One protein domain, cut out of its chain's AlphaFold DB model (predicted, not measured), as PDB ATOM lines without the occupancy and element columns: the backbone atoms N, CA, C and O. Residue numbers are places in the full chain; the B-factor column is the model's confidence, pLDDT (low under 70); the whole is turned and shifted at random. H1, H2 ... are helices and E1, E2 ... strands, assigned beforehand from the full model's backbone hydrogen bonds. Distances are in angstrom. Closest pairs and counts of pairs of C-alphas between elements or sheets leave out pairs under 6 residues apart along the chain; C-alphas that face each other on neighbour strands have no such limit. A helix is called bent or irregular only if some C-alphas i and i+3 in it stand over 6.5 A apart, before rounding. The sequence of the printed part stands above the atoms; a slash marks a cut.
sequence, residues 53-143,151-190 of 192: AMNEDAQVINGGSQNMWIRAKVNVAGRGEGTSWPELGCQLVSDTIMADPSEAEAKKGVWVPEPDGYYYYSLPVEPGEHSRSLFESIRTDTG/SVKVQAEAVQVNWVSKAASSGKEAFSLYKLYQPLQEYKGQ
ATOM      1  N   ALA A  53     267.716 303.126 311.908       71.44
ATOM      2  CA  ALA A  53     267.975 304.484 311.473       71.44
ATOM      3  C   ALA A  53     268.015 304.508 309.948       71.44
ATOM      4  O   ALA A  53     268.395 303.520 309.325       71.44
ATOM      5  N   MET A  54     267.636 305.635 309.350       72.94
ATOM      6  CA  MET A  54     267.885 305.892 307.935       72.94
ATOM      7  C   MET A  54     269.018 306.914 307.822       72.94
ATOM      8  O   MET A  54     268.961 307.951 308.484       72.94
ATOM      9  N   ASN A  55     270.051 306.605 307.038       72.00
ATOM     10  CA  ASN A  55     271.184 307.510 306.821       72.00
ATOM     11  C   ASN A  55     270.925 308.501 305.667       72.00
ATOM     12  O   ASN A  55     269.875 308.468 305.021       72.00
ATOM     13  N   GLU A  56     271.892 309.387 305.413       71.19
ATOM     14  CA  GLU A  56     271.823 310.387 304.335       71.19
ATOM     15  C   GLU A  56     271.763 309.756 302.933       71.19
ATOM     16  O   GLU A  56     271.177 310.344 302.028       71.19
ATOM     17  N   ASP A  57     272.264 308.526 302.778       72.88
ATOM     18  CA  ASP A  57     272.209 307.738 301.539       72.88
ATOM     19  C   ASP A  57     270.886 306.958 301.377       72.88
ATOM     20  O   ASP A  57     270.785 306.051 300.544       72.88
ATOM     21  N   ALA A  58     269.870 307.259 302.194       79.88
ATOM     22  CA  ALA A  58     268.576 306.575 302.224       79.88
ATOM     23  C   ALA A  58     268.668 305.052 302.457       79.88
ATOM     24  O   ALA A  58     267.813 304.286 302.006       79.88
ATOM     25  N   GLN A  59     269.696 304.596 303.169       82.94
ATOM     26  CA  GLN A  59     269.852 303.210 303.606       82.94
ATOM     27  C   GLN A  59     269.271 303.042 305.005       82.94
ATOM     28  O   GLN A  59     269.448 303.908 305.863       82.94
ATOM     29  N   VAL A  60     268.613 301.913 305.249       81.00
ATOM     30  CA  VAL A  60     268.146 301.536 306.583       81.00
ATOM     31  C   VAL A  60     269.234 300.717 307.264       81.00
ATOM     32  O   VAL A  60     269.693 299.711 306.724       81.00
ATOM     33  N   ILE A  61     269.634 301.152 308.453       82.50
ATOM     34  CA  ILE A  61     270.655 300.514 309.279       82.50
ATOM     35  C   ILE A  61     269.963 299.674 310.344       82.50
ATOM     36  O   ILE A  61     269.074 300.171 311.043       82.50
ATOM     37  N   ASN A  62     270.408 298.431 310.507       82.75
ATOM     38  CA  ASN A  62     270.033 297.610 311.647       82.75
ATOM     39  C   ASN A  62     270.984 297.885 312.825       82.75
ATOM     40  O   ASN A  62     272.093 297.360 312.884       82.75
ATOM     41  N   GLY A  63     270.548 298.713 313.773       75.81
ATOM     42  CA  GLY A  63     271.263 298.982 315.024       75.81
ATOM     43  C   GLY A  63     270.919 298.013 316.162       75.81
ATOM     44  O   GLY A  63     271.343 298.235 317.296       75.81
ATOM     45  N   GLY A  64     270.108 296.985 315.902       73.19
ATOM     46  CA  GLY A  64     269.757 295.955 316.875       73.19
ATOM     47  C   GLY A  64     270.738 294.782 316.887       73.19
ATOM     48  O   GLY A  64     271.740 294.764 316.178       73.19
ATOM     49  N   SER A  65     270.436 293.778 317.709       74.94
ATOM     50  CA  SER A  65     271.263 292.574 317.884       74.94
ATOM     51  C   SER A  65     270.769 291.352 317.103       74.94
ATOM     52  O   SER A  65     271.355 290.279 317.221       74.94
ATOM     53  N   GLN A  66     269.684 291.487 316.339       81.81
ATOM     54  CA  GLN A  66     269.077 290.410 315.552       81.81
ATOM     55  C   GLN A  66     268.857 290.840 314.110       81.81
ATOM     56  O   GLN A  66     268.717 292.031 313.843       81.81
ATOM     57  N   ASN A  67     268.771 289.876 313.193       86.75
ATOM     58  CA  ASN A  67     268.397 290.141 311.805       86.75
ATOM     59  C   ASN A  67     266.995 290.762 311.742       86.75
ATOM     60  O   ASN A  67     266.131 290.437 312.557       86.75
ATOM     61  N   MET A  68     266.746 291.627 310.759       85.88
ATOM     62  CA  MET A  68     265.473 292.343 310.644       85.88
ATOM     63  C   MET A  68     264.943 292.346 309.222       85.88
ATOM     64  O   MET A  68     265.664 292.649 308.276       85.88
ATOM     65  N   TRP A  69     263.649 292.090 309.080       90.06
ATOM     66  CA  TRP A  69     262.931 292.436 307.863       90.06
ATOM     67  C   TRP A  69     262.514 293.895 307.933       90.06
ATOM     68  O   TRP A  69     261.949 294.331 308.936       90.06
ATOM     69  N   ILE A  70     262.765 294.639 306.861       89.56
ATOM     70  CA  ILE A  70     262.494 296.073 306.807       89.56
ATOM     71  C   ILE A  70     261.527 296.403 305.671       89.56
ATOM     72  O   ILE A  70     261.530 295.771 304.609       89.56
ATOM     73  N   ARG A  71     260.699 297.416 305.899       90.69
ATOM     74  CA  ARG A  71     259.865 298.039 304.874       90.69
ATOM     75  C   ARG A  71     259.865 299.544 305.055       90.69
ATOM     76  O   ARG A  71     260.037 300.036 306.164       90.69
ATOM     77  N   ALA A  72     259.628 300.279 303.986       83.50
ATOM     78  CA  ALA A  72     259.517 301.724 304.040       83.50
ATOM     79  C   ALA A  72     258.254 302.185 303.326       83.50
ATOM     80  O   ALA A  72     257.868 301.629 302.303       83.50
ATOM     81  N   LYS A  73     257.622 303.220 303.860       80.50
ATOM     82  CA  LYS A  73     256.584 303.976 303.164       80.50
ATOM     83  C   LYS A  73     256.985 305.430 303.122       80.50
ATOM     84  O   LYS A  73     257.721 305.916 303.982       80.50
ATOM     85  N   VAL A  74     256.453 306.143 302.149       73.12
ATOM     86  CA  VAL A  74     256.680 307.573 302.047       73.12
ATOM     87  C   VAL A  74     255.397 308.307 302.417       73.12
ATOM     88  O   VAL A  74     254.300 307.914 302.028       73.12
ATOM     89  N   ASN A  75     255.544 309.367 303.202       67.56
ATOM     90  CA  ASN A  75     254.483 310.227 303.702       67.56
ATOM     91  C   ASN A  75     254.743 311.655 303.191       67.56
ATOM     92  O   ASN A  75     255.862 312.167 303.298       67.56
ATOM     93  N   VAL A  76     253.729 312.323 302.639       57.09
ATOM     94  CA  VAL A  76     253.834 313.737 302.231       57.09
ATOM     95  C   VAL A  76     253.275 314.625 303.335       57.09
ATOM     96  O   VAL A  76     252.125 314.469 303.740       57.09
ATOM     97  N   ALA A  77     254.073 315.578 303.821       50.75
ATOM     98  CA  ALA A  77     253.588 316.565 304.778       50.75
ATOM     99  C   ALA A  77     252.593 317.532 304.103       50.75
ATOM    100  O   ALA A  77     252.904 318.121 303.071       50.75
ATOM    101  N   GLY A  78     251.411 317.727 304.700       49.62
ATOM    102  CA  GLY A  78     250.428 318.734 304.260       49.62
ATOM    103  C   GLY A  78     249.148 318.193 303.612       49.62
ATOM    104  O   GLY A  78     248.214 318.962 303.395       49.62
ATOM    105  N   ARG A  79     249.047 316.884 303.369       50.50
ATOM    106  CA  ARG A  79     247.764 316.184 303.182       50.50
ATOM    107  C   ARG A  79     247.626 315.173 304.316       50.50
ATOM    108  O   ARG A  79     248.627 314.594 304.716       50.50
ATOM    109  N   GLY A  80     246.432 315.058 304.896       43.78
ATOM    110  CA  GLY A  80     246.187 314.317 306.140       43.78
ATOM    111  C   GLY A  80     246.749 312.890 306.162       43.78
ATOM    112  O   GLY A  80     247.045 312.300 305.118       43.78
ATOM    113  N   GLU A  81     246.887 312.345 307.377       43.59
ATOM    114  CA  GLU A  81     247.234 310.939 307.602       43.59
ATOM    115  C   GLU A  81     246.376 310.039 306.700       43.59
ATOM    116  O   GLU A  81     245.150 310.084 306.759       43.59
ATOM    117  N   GLY A  82     247.024 309.267 305.823       45.66
ATOM    118  CA  GLY A  82     246.344 308.330 304.920       45.66
ATOM    119  C   GLY A  82     246.469 308.626 303.425       45.66
ATOM    120  O   GLY A  82     246.079 307.777 302.633       45.66
ATOM    121  N   THR A  83     247.050 309.758 303.012       49.75
ATOM    122  CA  THR A  83     247.322 309.986 301.578       49.75
ATOM    123  C   THR A  83     248.589 309.235 301.172       49.75
ATOM    124  O   THR A  83     249.689 309.596 301.601       49.75
ATOM    125  N   SER A  84     248.443 308.171 300.383       49.75
ATOM    126  CA  SER A  84     249.568 307.330 299.966       49.75
ATOM    127  C   SER A  84     250.264 307.897 298.722       49.75
ATOM    128  O   SER A  84     249.652 308.537 297.870       49.75
ATOM    129  N   TRP A  85     251.575 307.684 298.622       54.09
ATOM    130  CA  TRP A  85     252.418 308.192 297.532       54.09
ATOM    131  C   TRP A  85     251.980 307.856 296.096       54.09
ATOM    132  O   TRP A  85     252.091 308.746 295.245       54.09
ATOM    133  N   PRO A  86     251.429 306.659 295.804       55.44
ATOM    134  CA  PRO A  86     250.928 306.341 294.468       55.44
ATOM    135  C   PRO A  86     249.799 307.275 294.012       55.44
ATOM    136  O   PRO A  86     249.727 307.634 292.840       55.44
ATOM    137  N   GLU A  87     248.943 307.725 294.935       56.22
ATOM    138  CA  GLU A  87     247.782 308.577 294.630       56.22
ATOM    139  C   GLU A  87     248.171 310.008 294.237       56.22
ATOM    140  O   GLU A  87     247.365 310.746 293.670       56.22
ATOM    141  N   LEU A  88     249.409 310.410 294.532       57.81
ATOM    142  CA  LEU A  88     249.944 311.734 294.217       57.81
ATOM    143  C   LEU A  88     250.733 311.759 292.901       57.81
ATOM    144  O   LEU A  88     251.223 312.820 292.521       57.81
ATOM    145  N   GLY A  89     250.868 310.616 292.216       58.91
ATOM    146  CA  GLY A  89     251.740 310.495 291.044       58.91
ATOM    147  C   GLY A  89     253.217 310.707 291.393       58.91
ATOM    148  O   GLY A  89     253.989 311.158 290.549       58.91
ATOM    149  N   CYS A  90     253.601 310.446 292.647       64.19
ATOM    150  CA  CYS A  90     254.972 310.561 293.130       64.19
ATOM    151  C   CYS A  90     255.594 309.163 293.248       64.19
ATOM    152  O   CYS A  90     254.995 308.264 293.839       64.19
ATOM    153  N   GLN A  91     256.801 308.976 292.720       71.38
ATOM    154  CA  GLN A  91     257.514 307.698 292.742       71.38
ATOM    155  C   GLN A  91     258.940 307.886 293.256       71.38
ATOM    156  O   GLN A  91     259.638 308.820 292.850       71.38
ATOM    157  N   LEU A  92     259.373 306.986 294.141       78.56
ATOM    158  CA  LEU A  92     260.789 306.833 294.458       78.56
ATOM    159  C   LEU A  92     261.515 306.250 293.246       78.56
ATOM    160  O   LEU A  92     261.020 305.316 292.613       78.56
ATOM    161  N   VAL A  93     262.687 306.797 292.942       80.81
ATOM    162  CA  VAL A  93     263.528 306.350 291.833       80.81
ATOM    163  C   VAL A  93     264.889 305.940 292.388       80.81
ATOM    164  O   VAL A  93     265.590 306.749 292.997       80.81
ATOM    165  N   SER A  94     265.249 304.677 292.175       86.00
ATOM    166  CA  SER A  94     266.578 304.104 292.411       86.00
ATOM    167  C   SER A  94     266.735 302.846 291.555       86.00
ATOM    168  O   SER A  94     265.750 302.177 291.239       86.00
ATOM    169  N   ASP A  95     267.975 302.518 291.195       88.69
ATOM    170  CA  ASP A  95     268.365 301.270 290.528       88.69
ATOM    171  C   ASP A  95     268.111 300.012 291.382       88.69
ATOM    172  O   ASP A  95     268.091 298.892 290.868       88.69
ATOM    173  N   THR A  96     267.905 300.188 292.686       91.62
ATOM    174  CA  THR A  96     267.619 299.112 293.635       91.62
ATOM    175  C   THR A  96     266.132 298.772 293.733       91.62
ATOM    176  O   THR A  96     265.802 297.755 294.340       91.62
ATOM    177  N   ILE A  97     265.237 299.594 293.170       91.31
ATOM    178  CA  ILE A  97     263.789 299.358 293.206       91.31
ATOM    179  C   ILE A  97     263.399 298.444 292.039       91.31
ATOM    180  O   ILE A  97     263.551 298.812 290.875       91.31
ATOM    181  N   MET A  98     262.846 297.267 292.341       93.56
ATOM    182  CA  MET A  98     262.437 296.265 291.350       93.56
ATOM    183  C   MET A  98     261.075 295.668 291.708       93.56
ATOM    184  O   MET A  98     260.926 295.061 292.761       93.56
ATOM    185  N   ALA A  99     260.083 295.823 290.825       89.62
ATOM    186  CA  ALA A  99     258.713 295.345 291.055       89.62
ATOM    187  C   ALA A  99     258.568 293.814 291.010       89.62
ATOM    188  O   ALA A  99     257.720 293.265 291.703       89.62
ATOM    189  N   ASP A 100     259.387 293.139 290.205       90.62
ATOM    190  CA  ASP A 100     259.364 291.680 290.053       90.62
ATOM    191  C   ASP A 100     260.802 291.159 289.880       90.62
ATOM    192  O   ASP A 100     261.230 290.862 288.761       90.62
ATOM    193  N   PRO A 101     261.618 291.175 290.952       92.31
ATOM    194  CA  PRO A 101     262.999 290.724 290.871       92.31
ATOM    195  C   PRO A 101     263.058 289.199 290.748       92.31
ATOM    196  O   PRO A 101     262.400 288.466 291.488       92.31
ATOM    197  N   SER A 102     263.933 288.698 289.880       93.00
ATOM    198  CA  SER A 102     264.292 287.278 289.875       93.00
ATOM    199  C   SER A 102     264.933 286.866 291.208       93.00
ATOM    200  O   SER A 102     265.502 287.693 291.923       93.00
ATOM    201  N   GLU A 103     264.948 285.569 291.533       90.25
ATOM    202  CA  GLU A 103     265.618 285.087 292.755       90.25
ATOM    203  C   GLU A 103     267.088 285.528 292.850       90.25
ATOM    204  O   GLU A 103     267.607 285.785 293.937       90.25
ATOM    205  N   ALA A 104     267.780 285.610 291.709       92.25
ATOM    206  CA  ALA A 104     269.170 286.044 291.651       92.25
ATOM    207  C   ALA A 104     269.331 287.545 291.946       92.25
ATOM    208  O   ALA A 104     270.366 287.951 292.472       92.25
ATOM    209  N   GLU A 105     268.335 288.365 291.614       91.88
ATOM    210  CA  GLU A 105     268.296 289.796 291.937       91.88
ATOM    211  C   GLU A 105     267.875 290.018 293.387       91.88
ATOM    212  O   GLU A 105     268.542 290.762 294.102       91.88
ATOM    213  N   ALA A 106     266.861 289.292 293.866       90.50
ATOM    214  CA  ALA A 106     266.430 289.325 295.261       90.50
ATOM    215  C   ALA A 106     267.581 288.989 296.227       90.50
ATOM    216  O   ALA A 106     267.746 289.657 297.247       90.50
ATOM    217  N   LYS A 107     268.439 288.024 295.863       91.56
ATOM    218  CA  LYS A 107     269.652 287.654 296.618       91.56
ATOM    219  C   LYS A 107     270.742 288.729 296.653       91.56
ATOM    220  O   LYS A 107     271.680 288.593 297.431       91.56
ATOM    221  N   LYS A 108     270.649 289.780 295.834       91.56
ATOM    222  CA  LYS A 108     271.570 290.932 295.861       91.56
ATOM    223  C   LYS A 108     271.075 292.078 296.749       91.56
ATOM    224  O   LYS A 108     271.789 293.070 296.869       91.56
ATOM    225  N   GLY A 109     269.878 291.956 297.328       92.50
ATOM    226  CA  GLY A 109     269.221 293.025 298.072       92.50
ATOM    227  C   GLY A 109     268.615 294.059 297.127       92.50
ATOM    228  O   GLY A 109     269.334 294.791 296.454       92.50
ATOM    229  N   VAL A 110     267.290 294.113 297.060       95.25
ATOM    230  CA  VAL A 110     266.519 295.072 296.260       95.25
ATOM    231  C   VAL A 110     265.274 295.489 297.031       95.25
ATOM    232  O   VAL A 110     264.818 294.780 297.931       95.25
ATOM    233  N   TRP A 111     264.723 296.642 296.683       94.75
ATOM    234  CA  TRP A 111     263.472 297.143 297.227       94.75
ATOM    235  C   TRP A 111     262.321 296.779 296.298       94.75
ATOM    236  O   TRP A 111     262.304 297.159 295.130       94.75
ATOM    237  N   VAL A 112     261.343 296.055 296.823       94.25
ATOM    238  CA  VAL A 112     260.179 295.593 296.073       94.25
ATOM    239  C   VAL A 112     258.985 296.479 296.421       94.25
ATOM    240  O   VAL A 112     258.520 296.435 297.564       94.25
ATOM    241  N   PRO A 113     258.506 297.329 295.492       91.12
ATOM    242  CA  PRO A 113     257.287 298.097 295.691       91.12
ATOM    243  C   PRO A 113     256.076 297.165 295.700       91.12
ATOM    244  O   PRO A 113     255.928 296.314 294.825       91.12
ATOM    245  N   GLU A 114     255.181 297.366 296.657       89.12
ATOM    246  CA  GLU A 114     253.964 296.577 296.812       89.12
ATOM    247  C   GLU A 114     252.705 297.457 296.711       89.12
ATOM    248  O   GLU A 114     252.743 298.655 297.017       89.12
ATOM    249  N   PRO A 115     251.547 296.891 296.311       84.50
ATOM    250  CA  PRO A 115     250.296 297.644 296.176       84.50
ATOM    251  C   PRO A 115     249.774 298.275 297.475       84.50
ATOM    252  O   PRO A 115     248.894 299.129 297.425       84.50
ATOM    253  N   ASP A 116     250.290 297.864 298.637       81.81
ATOM    254  CA  ASP A 116     249.961 298.447 299.941       81.81
ATOM    255  C   ASP A 116     250.684 299.784 300.210       81.81
ATOM    256  O   ASP A 116     250.539 300.359 301.291       81.81
ATOM    257  N   GLY A 117     251.454 300.282 299.235       81.00
ATOM    258  CA  GLY A 117     252.197 301.539 299.315       81.00
ATOM    259  C   GLY A 117     253.525 301.429 300.067       81.00
ATOM    260  O   GLY A 117     254.179 302.452 300.285       81.00
ATOM    261  N   TYR A 118     253.924 300.217 300.463       87.00
ATOM    262  CA  TYR A 118     255.222 299.952 301.065       87.00
ATOM    263  C   TYR A 118     256.231 299.443 300.030       87.00
ATOM    264  O   TYR A 118     255.897 298.777 299.053       87.00
ATOM    265  N   TYR A 119     257.496 299.729 300.301       90.19
ATOM    266  CA  TYR A 119     258.656 299.131 299.658       90.19
ATOM    267  C   TYR A 119     259.259 298.136 300.645       90.19
ATOM    268  O   TYR A 119     259.648 298.525 301.747       90.19
ATOM    269  N   TYR A 120     259.327 296.861 300.276       93.75
ATOM    270  CA  TYR A 120     259.888 295.802 301.113       93.75
ATOM    271  C   TYR A 120     261.302 295.479 300.661       93.75
ATOM    272  O   TYR A 120     261.536 295.263 299.475       93.75
ATOM    273  N   TYR A 121     262.250 295.411 301.589       95.00
ATOM    274  CA  TYR A 121     263.592 294.965 301.238       95.00
ATOM    275  C   TYR A 121     263.611 293.439 301.085       95.00
ATOM    276  O   TYR A 121     263.004 292.713 301.878       95.00
ATOM    277  N   SER A 122     264.274 292.945 300.039       94.56
ATOM    278  CA  SER A 122     264.223 291.532 299.642       94.56
ATOM    279  C   SER A 122     264.992 290.592 300.571       94.56
ATOM    280  O   SER A 122     264.772 289.384 300.519       94.56
ATOM    281  N   LEU A 123     265.879 291.127 301.411       93.56
ATOM    282  CA  LEU A 123     266.705 290.368 302.345       93.56
ATOM    283  C   LEU A 123     266.473 290.838 303.784       93.56
ATOM    284  O   LEU A 123     266.176 292.013 304.004       93.56
ATOM    285  N   PRO A 124     266.635 289.955 304.780       91.88
ATOM    286  CA  PRO A 124     266.784 290.408 306.150       91.88
ATOM    287  C   PRO A 124     268.129 291.136 306.291       91.88
ATOM    288  O   PRO A 124     269.136 290.676 305.759       91.88
ATOM    289  N   VAL A 125     268.143 292.258 307.006       88.75
ATOM    290  CA  VAL A 125     269.351 293.048 307.280       88.75
ATOM    291  C   VAL A 125     269.993 292.533 308.563       88.75
ATOM    292  O   VAL A 125     269.318 292.456 309.596       88.75
ATOM    293  N   GLU A 126     271.271 292.169 308.520       89.56
ATOM    294  CA  GLU A 126     272.011 291.676 309.688       89.56
ATOM    295  C   GLU A 126     272.377 292.808 310.671       89.56
ATOM    296  O   GLU A 126     272.411 293.978 310.282       89.56
ATOM    297  N   PRO A 127     272.646 292.510 311.956       86.56
ATOM    298  CA  PRO A 127     273.131 293.493 312.926       86.56
ATOM    299  C   PRO A 127     274.352 294.279 312.430       86.56
ATOM    300  O   PRO A 127     275.384 293.698 312.097       86.56
ATOM    301  N   GLY A 128     274.248 295.607 312.415       80.62
ATOM    302  CA  GLY A 128     275.288 296.511 311.917       80.62
ATOM    303  C   GLY A 128     275.369 296.616 310.390       80.62
ATOM    304  O   GLY A 128     276.175 297.396 309.885       80.62
ATOM    305  N   GLU A 129     274.547 295.870 309.650       87.62
ATOM    306  CA  GLU A 129     274.452 295.960 308.196       87.62
ATOM    307  C   GLU A 129     273.490 297.081 307.771       87.62
ATOM    308  O   GLU A 129     272.634 297.557 308.527       87.62
ATOM    309  N   HIS A 130     273.674 297.529 306.534       87.25
ATOM    310  CA  HIS A 130     272.874 298.548 305.884       87.25
ATOM    311  C   HIS A 130     272.137 297.917 304.705       87.25
ATOM    312  O   HIS A 130     272.717 297.153 303.931       87.25
ATOM    313  N   SER A 131     270.875 298.291 304.509       89.44
ATOM    314  CA  SER A 131     270.198 298.006 303.250       89.44
ATOM    315  C   SER A 131     270.895 298.721 302.092       89.44
ATOM    316  O   SER A 131     271.604 299.714 302.274       89.44
ATOM    317  N   ARG A 132     270.604 298.308 300.859       91.44
ATOM    318  CA  ARG A 132     270.861 299.196 299.720       91.44
ATOM    319  C   ARG A 132     269.991 300.454 299.815       91.44
ATOM    320  O   ARG A 132     268.958 300.445 300.494       91.44
ATOM    321  N   SER A 133     270.428 301.526 299.157       88.56
ATOM    322  CA  SER A 133     269.720 302.812 299.155       88.56
ATOM    323  C   SER A 133     268.284 302.624 298.676       88.56
ATOM    324  O   SER A 133     268.073 301.972 297.662       88.56
ATOM    325  N   LEU A 134     267.302 303.143 299.411       83.75
ATOM    326  CA  LEU A 134     265.892 303.047 299.035       83.75
ATOM    327  C   LEU A 134     265.553 303.948 297.842       83.75
ATOM    328  O   LEU A 134     264.697 303.596 297.036       83.75
ATOM    329  N   PHE A 135     266.173 305.123 297.743       80.88
ATOM    330  CA  PHE A 135     265.907 306.081 296.676       80.88
ATOM    331  C   PHE A 135     267.104 307.008 296.460       80.88
ATOM    332  O   PHE A 135     267.767 307.411 297.408       80.88
ATOM    333  N   GLU A 136     267.320 307.405 295.209       79.81
ATOM    334  CA  GLU A 136     268.281 308.451 294.835       79.81
ATOM    335  C   GLU A 136     267.564 309.764 294.516       79.81
ATOM    336  O   GLU A 136     268.084 310.859 294.725       79.81
ATOM    337  N   SER A 137     266.345 309.664 293.983       71.00
ATOM    338  CA  SER A 137     265.532 310.819 293.627       71.00
ATOM    339  C   SER A 137     264.041 310.514 293.724       71.00
ATOM    340  O   SER A 137     263.609 309.374 293.907       71.00
ATOM    341  N   ILE A 138     263.246 311.575 293.627       72.88
ATOM    342  CA  ILE A 138     261.788 311.534 293.657       72.88
ATOM    343  C   ILE A 138     261.293 312.077 292.323       72.88
ATOM    344  O   ILE A 138     261.634 313.198 291.940       72.88
ATOM    345  N   ARG A 139     260.455 311.305 291.635       71.50
ATOM    346  CA  ARG A 139     259.751 311.747 290.430       71.50
ATOM    347  C   ARG A 139     258.311 312.102 290.774       71.50
ATOM    348  O   ARG A 139     257.683 311.394 291.552       71.50
ATOM    349  N   THR A 140     257.793 313.173 290.178       66.88
ATOM    350  CA  THR A 140     256.380 313.568 290.274       66.88
ATOM    351  C   THR A 140     255.802 313.717 288.865       66.88
ATOM    352  O   THR A 140     256.479 314.234 287.976       66.88
ATOM    353  N   ASP A 141     254.583 313.230 288.632       59.59
ATOM    354  CA  ASP A 141     253.970 313.182 287.294       59.59
ATOM    355  C   ASP A 141     253.287 314.494 286.852       59.59
ATOM    356  O   ASP A 141     252.695 314.562 285.775       59.59
ATOM    357  N   THR A 142     253.379 315.579 287.624       51.41
ATOM    358  CA  THR A 142     252.715 316.846 287.280       51.41
ATOM    359  C   THR A 142     253.658 317.887 286.689       51.41
ATOM    360  O   THR A 142     254.467 318.485 287.393       51.41
ATOM    361  N   GLY A 143     253.437 318.222 285.416       45.59
ATOM    362  CA  GLY A 143     253.816 319.510 284.827       45.59
ATOM    363  C   GLY A 143     252.931 320.663 285.321       45.59
ATOM    364  O   GLY A 143     252.304 321.334 284.510       45.59
ATOM    365  N   SER A 151     258.042 319.055 302.900       57.78
ATOM    366  CA  SER A 151     259.032 318.009 303.179       57.78
ATOM    367  C   SER A 151     258.492 316.585 302.986       57.78
ATOM    368  O   SER A 151     257.514 316.194 303.635       57.78
ATOM    369  N   VAL A 152     259.146 315.808 302.130       60.62
ATOM    370  CA  VAL A 152     258.888 314.374 301.997       60.62
ATOM    371  C   VAL A 152     259.455 313.667 303.218       60.62
ATOM    372  O   VAL A 152     260.614 313.876 303.573       60.62
ATOM    373  N   LYS A 153     258.642 312.839 303.877       69.38
ATOM    374  CA  LYS A 153     259.077 312.023 305.009       69.38
ATOM    375  C   LYS A 153     259.036 310.560 304.610       69.38
ATOM    376  O   LYS A 153     257.970 310.036 304.311       69.38
ATOM    377  N   VAL A 154     260.177 309.891 304.650       73.38
ATOM    378  CA  VAL A 154     260.235 308.433 304.537       73.38
ATOM    379  C   VAL A 154     260.141 307.854 305.942       73.38
ATOM    380  O   VAL A 154     260.869 308.269 306.841       73.38
ATOM    381  N   GLN A 155     259.216 306.923 306.142       78.75
ATOM    382  CA  GLN A 155     259.082 306.163 307.374       78.75
ATOM    383  C   GLN A 155     259.500 304.723 307.101       78.75
ATOM    384  O   GLN A 155     258.824 304.010 306.358       78.75
ATOM    385  N   ALA A 156     260.600 304.308 307.718       80.31
ATOM    386  CA  ALA A 156     261.002 302.913 307.766       80.31
ATOM    387  C   ALA A 156     260.340 302.215 308.962       80.31
ATOM    388  O   ALA A 156     260.113 302.816 310.013       80.31
ATOM    389  N   GLU A 157     260.031 300.940 308.785       83.44
ATOM    390  CA  GLU A 157     259.516 300.030 309.797       83.44
ATOM    391  C   GLU A 157     260.321 298.733 309.712       83.44
ATOM    392  O   GLU A 157     260.732 298.316 308.626       83.44
ATOM    393  N   ALA A 158     260.529 298.079 310.849       81.94
ATOM    394  CA  ALA A 158     261.285 296.840 310.915       81.94
ATOM    395  C   ALA A 158     260.640 295.848 311.876       81.94
ATOM    396  O   ALA A 158     260.060 296.232 312.892       81.94
ATOM    397  N   VAL A 159     260.769 294.567 311.545       81.94
ATOM    398  CA  VAL A 159     260.393 293.447 312.408       81.94
ATOM    399  C   VAL A 159     261.594 292.527 312.563       81.94
ATOM    400  O   VAL A 159     262.237 292.150 311.581       81.94
ATOM    401  N   GLN A 160     261.914 292.172 313.805       81.06
ATOM    402  CA  GLN A 160     263.003 291.243 314.093       81.06
ATOM    403  C   GLN A 160     262.675 289.844 313.551       81.06
ATOM    404  O   GLN A 160     261.519 289.393 313.570       81.06
ATOM    405  N   VAL A 161     263.698 289.160 313.040       74.75
ATOM    406  CA  VAL A 161     263.620 287.756 312.640       74.75
ATOM    407  C   VAL A 161     263.594 286.910 313.907       74.75
ATOM    408  O   VAL A 161     264.621 286.690 314.533       74.75
ATOM    409  N   ASN A 162     262.416 286.407 314.254       71.19
ATOM    410  CA  ASN A 162     262.186 285.558 315.418       71.19
ATOM    411  C   ASN A 162     261.618 284.199 314.979       71.19
ATOM    412  O   ASN A 162     261.514 283.903 313.788       71.19
ATOM    413  N   TRP A 163     261.208 283.355 315.930       60.09
ATOM    414  CA  TRP A 163     260.638 282.034 315.630       60.09
ATOM    415  C   TRP A 163     259.419 282.063 314.685       60.09
ATOM    416  O   TRP A 163     259.180 281.074 313.993       60.09
ATOM    417  N   VAL A 164     258.676 283.174 314.621       64.56
ATOM    418  CA  VAL A 164     257.520 283.359 313.729       64.56
ATOM    419  C   VAL A 164     257.973 283.753 312.323       64.56
ATOM    420  O   VAL A 164     257.500 283.193 311.339       64.56
ATOM    421  N   SER A 165     258.894 284.711 312.212       67.75
ATOM    422  CA  SER A 165     259.337 285.290 310.934       67.75
ATOM    423  C   SER A 165     260.546 284.577 310.310       67.75
ATOM    424  O   SER A 165     260.893 284.864 309.167       67.75
ATOM    425  N   LYS A 166     261.156 283.601 310.998       72.31
ATOM    426  CA  LYS A 166     262.281 282.789 310.492       72.31
ATOM    427  C   LYS A 166     261.930 281.945 309.265       72.31
ATOM    428  O   LYS A 166     262.816 281.627 308.480       72.31
ATOM    429  N   ALA A 167     260.663 281.561 309.114       73.94
ATOM    430  CA  ALA A 167     260.193 280.807 307.951       73.94
ATOM    431  C   ALA A 167     259.799 281.706 306.767       73.94
ATOM    432  O   ALA A 167     259.486 281.180 305.702       73.94
ATOM    433  N   ALA A 168     259.800 283.033 306.944       82.62
ATOM    434  CA  ALA A 168     259.396 283.948 305.892       82.62
ATOM    435  C   ALA A 168     260.399 283.917 304.734       82.62
ATOM    436  O   ALA A 168     261.607 284.073 304.921       82.62
ATOM    437  N   SER A 169     259.871 283.752 303.529       84.19
ATOM    438  CA  SER A 169     260.622 283.797 302.273       84.19
ATOM    439  C   SER A 169     260.817 285.224 301.748       84.19
ATOM    440  O   SER A 169     261.618 285.447 300.843       84.19
ATOM    441  N   SER A 170     260.090 286.195 302.313       87.19
ATOM    442  CA  SER A 170     260.123 287.604 301.917       87.19
ATOM    443  C   SER A 170     259.773 288.540 303.074       87.19
ATOM    444  O   SER A 170     259.079 288.155 304.022       87.19
ATOM    445  N   GLY A 171     260.163 289.814 302.952       85.12
ATOM    446  CA  GLY A 171     259.762 290.856 303.899       85.12
ATOM    447  C   GLY A 171     258.240 290.990 304.005       85.12
ATOM    448  O   GLY A 171     257.701 291.058 305.107       85.12
ATOM    449  N   LYS A 172     257.515 290.940 302.881       88.44
ATOM    450  CA  LYS A 172     256.044 290.998 302.871       88.44
ATOM    451  C   LYS A 172     255.411 289.890 303.707       88.44
ATOM    452  O   LYS A 172     254.493 290.146 304.491       88.44
ATOM    453  N   GLU A 173     255.909 288.665 303.564       87.50
ATOM    454  CA  GLU A 173     255.458 287.528 304.361       87.50
ATOM    455  C   GLU A 173     255.788 287.728 305.846       87.50
ATOM    456  O   GLU A 173     254.909 287.563 306.690       87.50
ATOM    457  N   ALA A 174     257.002 288.184 306.169       87.19
ATOM    458  CA  ALA A 174     257.412 288.454 307.546       87.19
ATOM    459  C   ALA A 174     256.514 289.490 308.242       87.19
ATOM    460  O   ALA A 174     256.072 289.268 309.370       87.19
ATOM    461  N   PHE A 175     256.180 290.593 307.565       85.44
ATOM    462  CA  PHE A 175     255.260 291.607 308.095       85.44
ATOM    463  C   PHE A 175     253.812 291.110 308.187       85.44
ATOM    464  O   PHE A 175     253.082 291.507 309.098       85.44
ATOM    465  N   SER A 176     253.384 290.234 307.277       85.69
ATOM    466  CA  SER A 176     252.055 289.612 307.335       85.69
ATOM    467  C   SER A 176     251.935 288.677 308.539       85.69
ATOM    468  O   SER A 176     250.953 288.740 309.278       85.69
ATOM    469  N   LEU A 177     252.970 287.865 308.780       81.69
ATOM    470  CA  LEU A 177     253.075 287.020 309.963       81.69
ATOM    471  C   LEU A 177     253.111 287.872 311.235       81.69
ATOM    472  O   LEU A 177     252.321 287.633 312.140       81.69
ATOM    473  N   TYR A 178     253.936 288.920 311.288       79.56
ATOM    474  CA  TYR A 178     253.974 289.825 312.440       79.56
ATOM    475  C   TYR A 178     252.579 290.357 312.809       79.56
ATOM    476  O   TYR A 178     252.151 290.206 313.951       79.56
ATOM    477  N   LYS A 179     251.820 290.876 311.833       79.31
ATOM    478  CA  LYS A 179     250.447 291.362 312.057       79.31
ATOM    479  C   LYS A 179     249.492 290.270 312.540       79.31
ATOM    480  O   LYS A 179     248.656 290.533 313.399       79.31
ATOM    481  N   LEU A 180     249.603 289.056 312.001       77.06
ATOM    482  CA  LEU A 180     248.753 287.929 312.397       77.06
ATOM    483  C   LEU A 180     248.970 287.539 313.867       77.06
ATOM    484  O   LEU A 180     248.016 287.192 314.562       77.06
ATOM    485  N   TYR A 181     250.216 287.603 314.339       69.94
ATOM    486  CA  TYR A 181     250.592 287.197 315.694       69.94
ATOM    487  C   TYR A 181     250.639 288.357 316.701       69.94
ATOM    488  O   TYR A 181     250.745 288.096 317.900       69.94
ATOM    489  N   GLN A 182     250.494 289.610 316.259       67.81
ATOM    490  CA  GLN A 182     250.477 290.797 317.120       67.81
ATOM    491  C   GLN A 182     249.451 290.704 318.277       67.81
ATOM    492  O   GLN A 182     249.846 290.931 319.421       67.81
ATOM    493  N   PRO A 183     248.187 290.268 318.074       61.62
ATOM    494  CA  PRO A 183     247.223 290.168 319.176       61.62
ATOM    495  C   PRO A 183     247.632 289.158 320.262       61.62
ATOM    496  O   PRO A 183     247.335 289.339 321.440       61.62
ATOM    497  N   LEU A 184     248.344 288.090 319.881       58.28
ATOM    498  CA  LEU A 184     248.853 287.086 320.821       58.28
ATOM    499  C   LEU A 184     250.055 287.605 321.626       58.28
ATOM    500  O   LEU A 184     250.309 287.116 322.727       58.28
ATOM    501  N   GLN A 185     250.789 288.584 321.092       56.16
ATOM    502  CA  GLN A 185     251.888 289.261 321.784       56.16
ATOM    503  C   GLN A 185     251.356 290.279 322.799       56.16
ATOM    504  O   GLN A 185     251.784 290.260 323.952       56.16
ATOM    505  N   GLU A 186     250.365 291.086 322.411       55.25
ATOM    506  CA  GLU A 186     249.695 292.044 323.306       55.25
ATOM    507  C   GLU A 186     249.042 291.337 324.504       55.25
ATOM    508  O   GLU A 186     249.128 291.813 325.635       55.25
ATOM    509  N   TYR A 187     248.474 290.145 324.286       50.06
ATOM    510  CA  TYR A 187     247.884 289.342 325.358       50.06
ATOM    511  C   TYR A 187     248.928 288.792 326.344       50.06
ATOM    512  O   TYR A 187     248.646 288.678 327.531       50.06
ATOM    513  N   LYS A 188     250.153 288.480 325.893       47.31
ATOM    514  CA  LYS A 188     251.244 288.039 326.784       47.31
ATOM    515  C   LYS A 188     251.803 289.174 327.644       47.31
ATOM    516  O   LYS A 188     252.192 288.916 328.777       47.31
ATOM    517  N   GLY A 189     251.802 290.407 327.138       45.50
ATOM    518  CA  GLY A 189     252.245 291.590 327.885       45.50
ATOM    519  C   GLY A 189     251.315 292.009 329.032       45.50
ATOM    520  O   GLY A 189     251.722 292.794 329.875       45.50
ATOM    521  N   GLN A 190     250.083 291.487 329.089       41.91
ATOM    522  CA  GLN A 190     249.111 291.797 330.149       41.91
ATOM    523  C   GLN A 190     249.171 290.855 331.365       41.91
ATOM    524  O   GLN A 190     248.464 291.091 332.343       41.91
TER     525      GLN A 190
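This is residues 53 to 143 and 151 to 190 of the 192 residues of an uncharacterized protein of Clostridiales bacterium (UniProt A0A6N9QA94). A strongly twisted sheet of four antiparallel strands, in the order E4, E5, E2, E7, makes the core; its long strands E2 and E7 run side by side as a ribbon, the first part of H3, residues 171 to 178, packs across one face, and the far part of H3 sticks out. A small two-stranded sheet of E3 and E6 stands off from the four strands with short H1 near it, while E1 and short H2 lie away from the core's middle and a long link, residues 122 to 136, joins E5 to E6. The printed part has 131 residues with three named helices and seven named strands, along the chain E1, E2, H1, E3, H2, E4, E5, E6, E7, H3. The class is mixed, helices and strands, and under half of the residues, 63 of 131, are in named elements. The whole is compact, with a radius of gyration of the C-alphas of 15.4 A, and spans 51 by 36 by 26 A.

E1 is residues 60 to 62, with C-alpha 60 at (268.146, 301.536, 306.583). E2, residues 68 to 76, measures 25.8 A from first to last C-alpha. H1 is residues 85 to 88 and E3 residues 90 to 93. H2 is residues 103 to 106, E4 residues 111 to 113, and E5 residues 118 to 121, 9.7 A long. E6, residues 137 to 140, is 10.1 A long. E7, residues 152 to 160, is 26.4 A long and begins with C-alpha 152 at (258.888, 314.374, 301.997). H3, residues 171 to 189, is 25.1 A long and ends with C-alpha 189 at (252.245, 291.590, 327.885). H3 is irregular, with C-alphas 180 and 183 standing 7.3 A apart, and has a kink of 48 degrees near residue 183.

In the four-stranded sheet E4 and E7 are the edge strands. E2 and E7 are antiparallel neighbours at 160 degrees, with N 71 and O 157 at 2.9 A and N 157 and O 71 at 2.8 A, within hydrogen-bond range. E5 and E2 are antiparallel at 149 degrees, with N 119 and O 72 at 2.8 A. E4 and E5 form a hairpin, with N 112 and O 120 at 2.8 A. The sheet is strongly twisted, only just, its C-alphas lying up to 4.0 A off the best plane. H3 on one face of this sheet gives two layers, a sheet with a helix on one face. Its height over the sheet is 10.2 A, and on the local plane it runs across the strands, at 69 degrees to E7. H3 lies over E7, where 5 of its C-alphas fall, and only just not over E5 and E2, where 2 fall on each. The closest C-alphas of E2 and H3 are those of Trp 69 and Gly 171, 5.3 A apart. H1 only grazes the sheet, with residues 85 to 88; H2 is not on it. E3 and E6 are antiparallel at 152 degrees, with N 91 and O 139 at 2.8 A. The closest C-alphas of E1 and E7 are those of Val 60 and Ala 156, 7.4 A apart; E1 pairs with no named strand. In H3, 13 of 15 O i to N i+4 pairs are within hydrogen-bond range; H1 and H2 are too short for such a pair.

The C-alphas farthest apart, those of Gly 143 and Gln 190, are 53.3 A apart. Residues 182 to 190, of which 182 to 189 belong to H3, stand free. Residues 144 to 150 are not printed, and C-alphas 143 and 151 across the cut are 19.1 A apart. The link from E5 to E6 is long. The mean pLDDT of the printed part is 76.4, and 36 residues are under 70, among them 75 to 90 and 181 to 190.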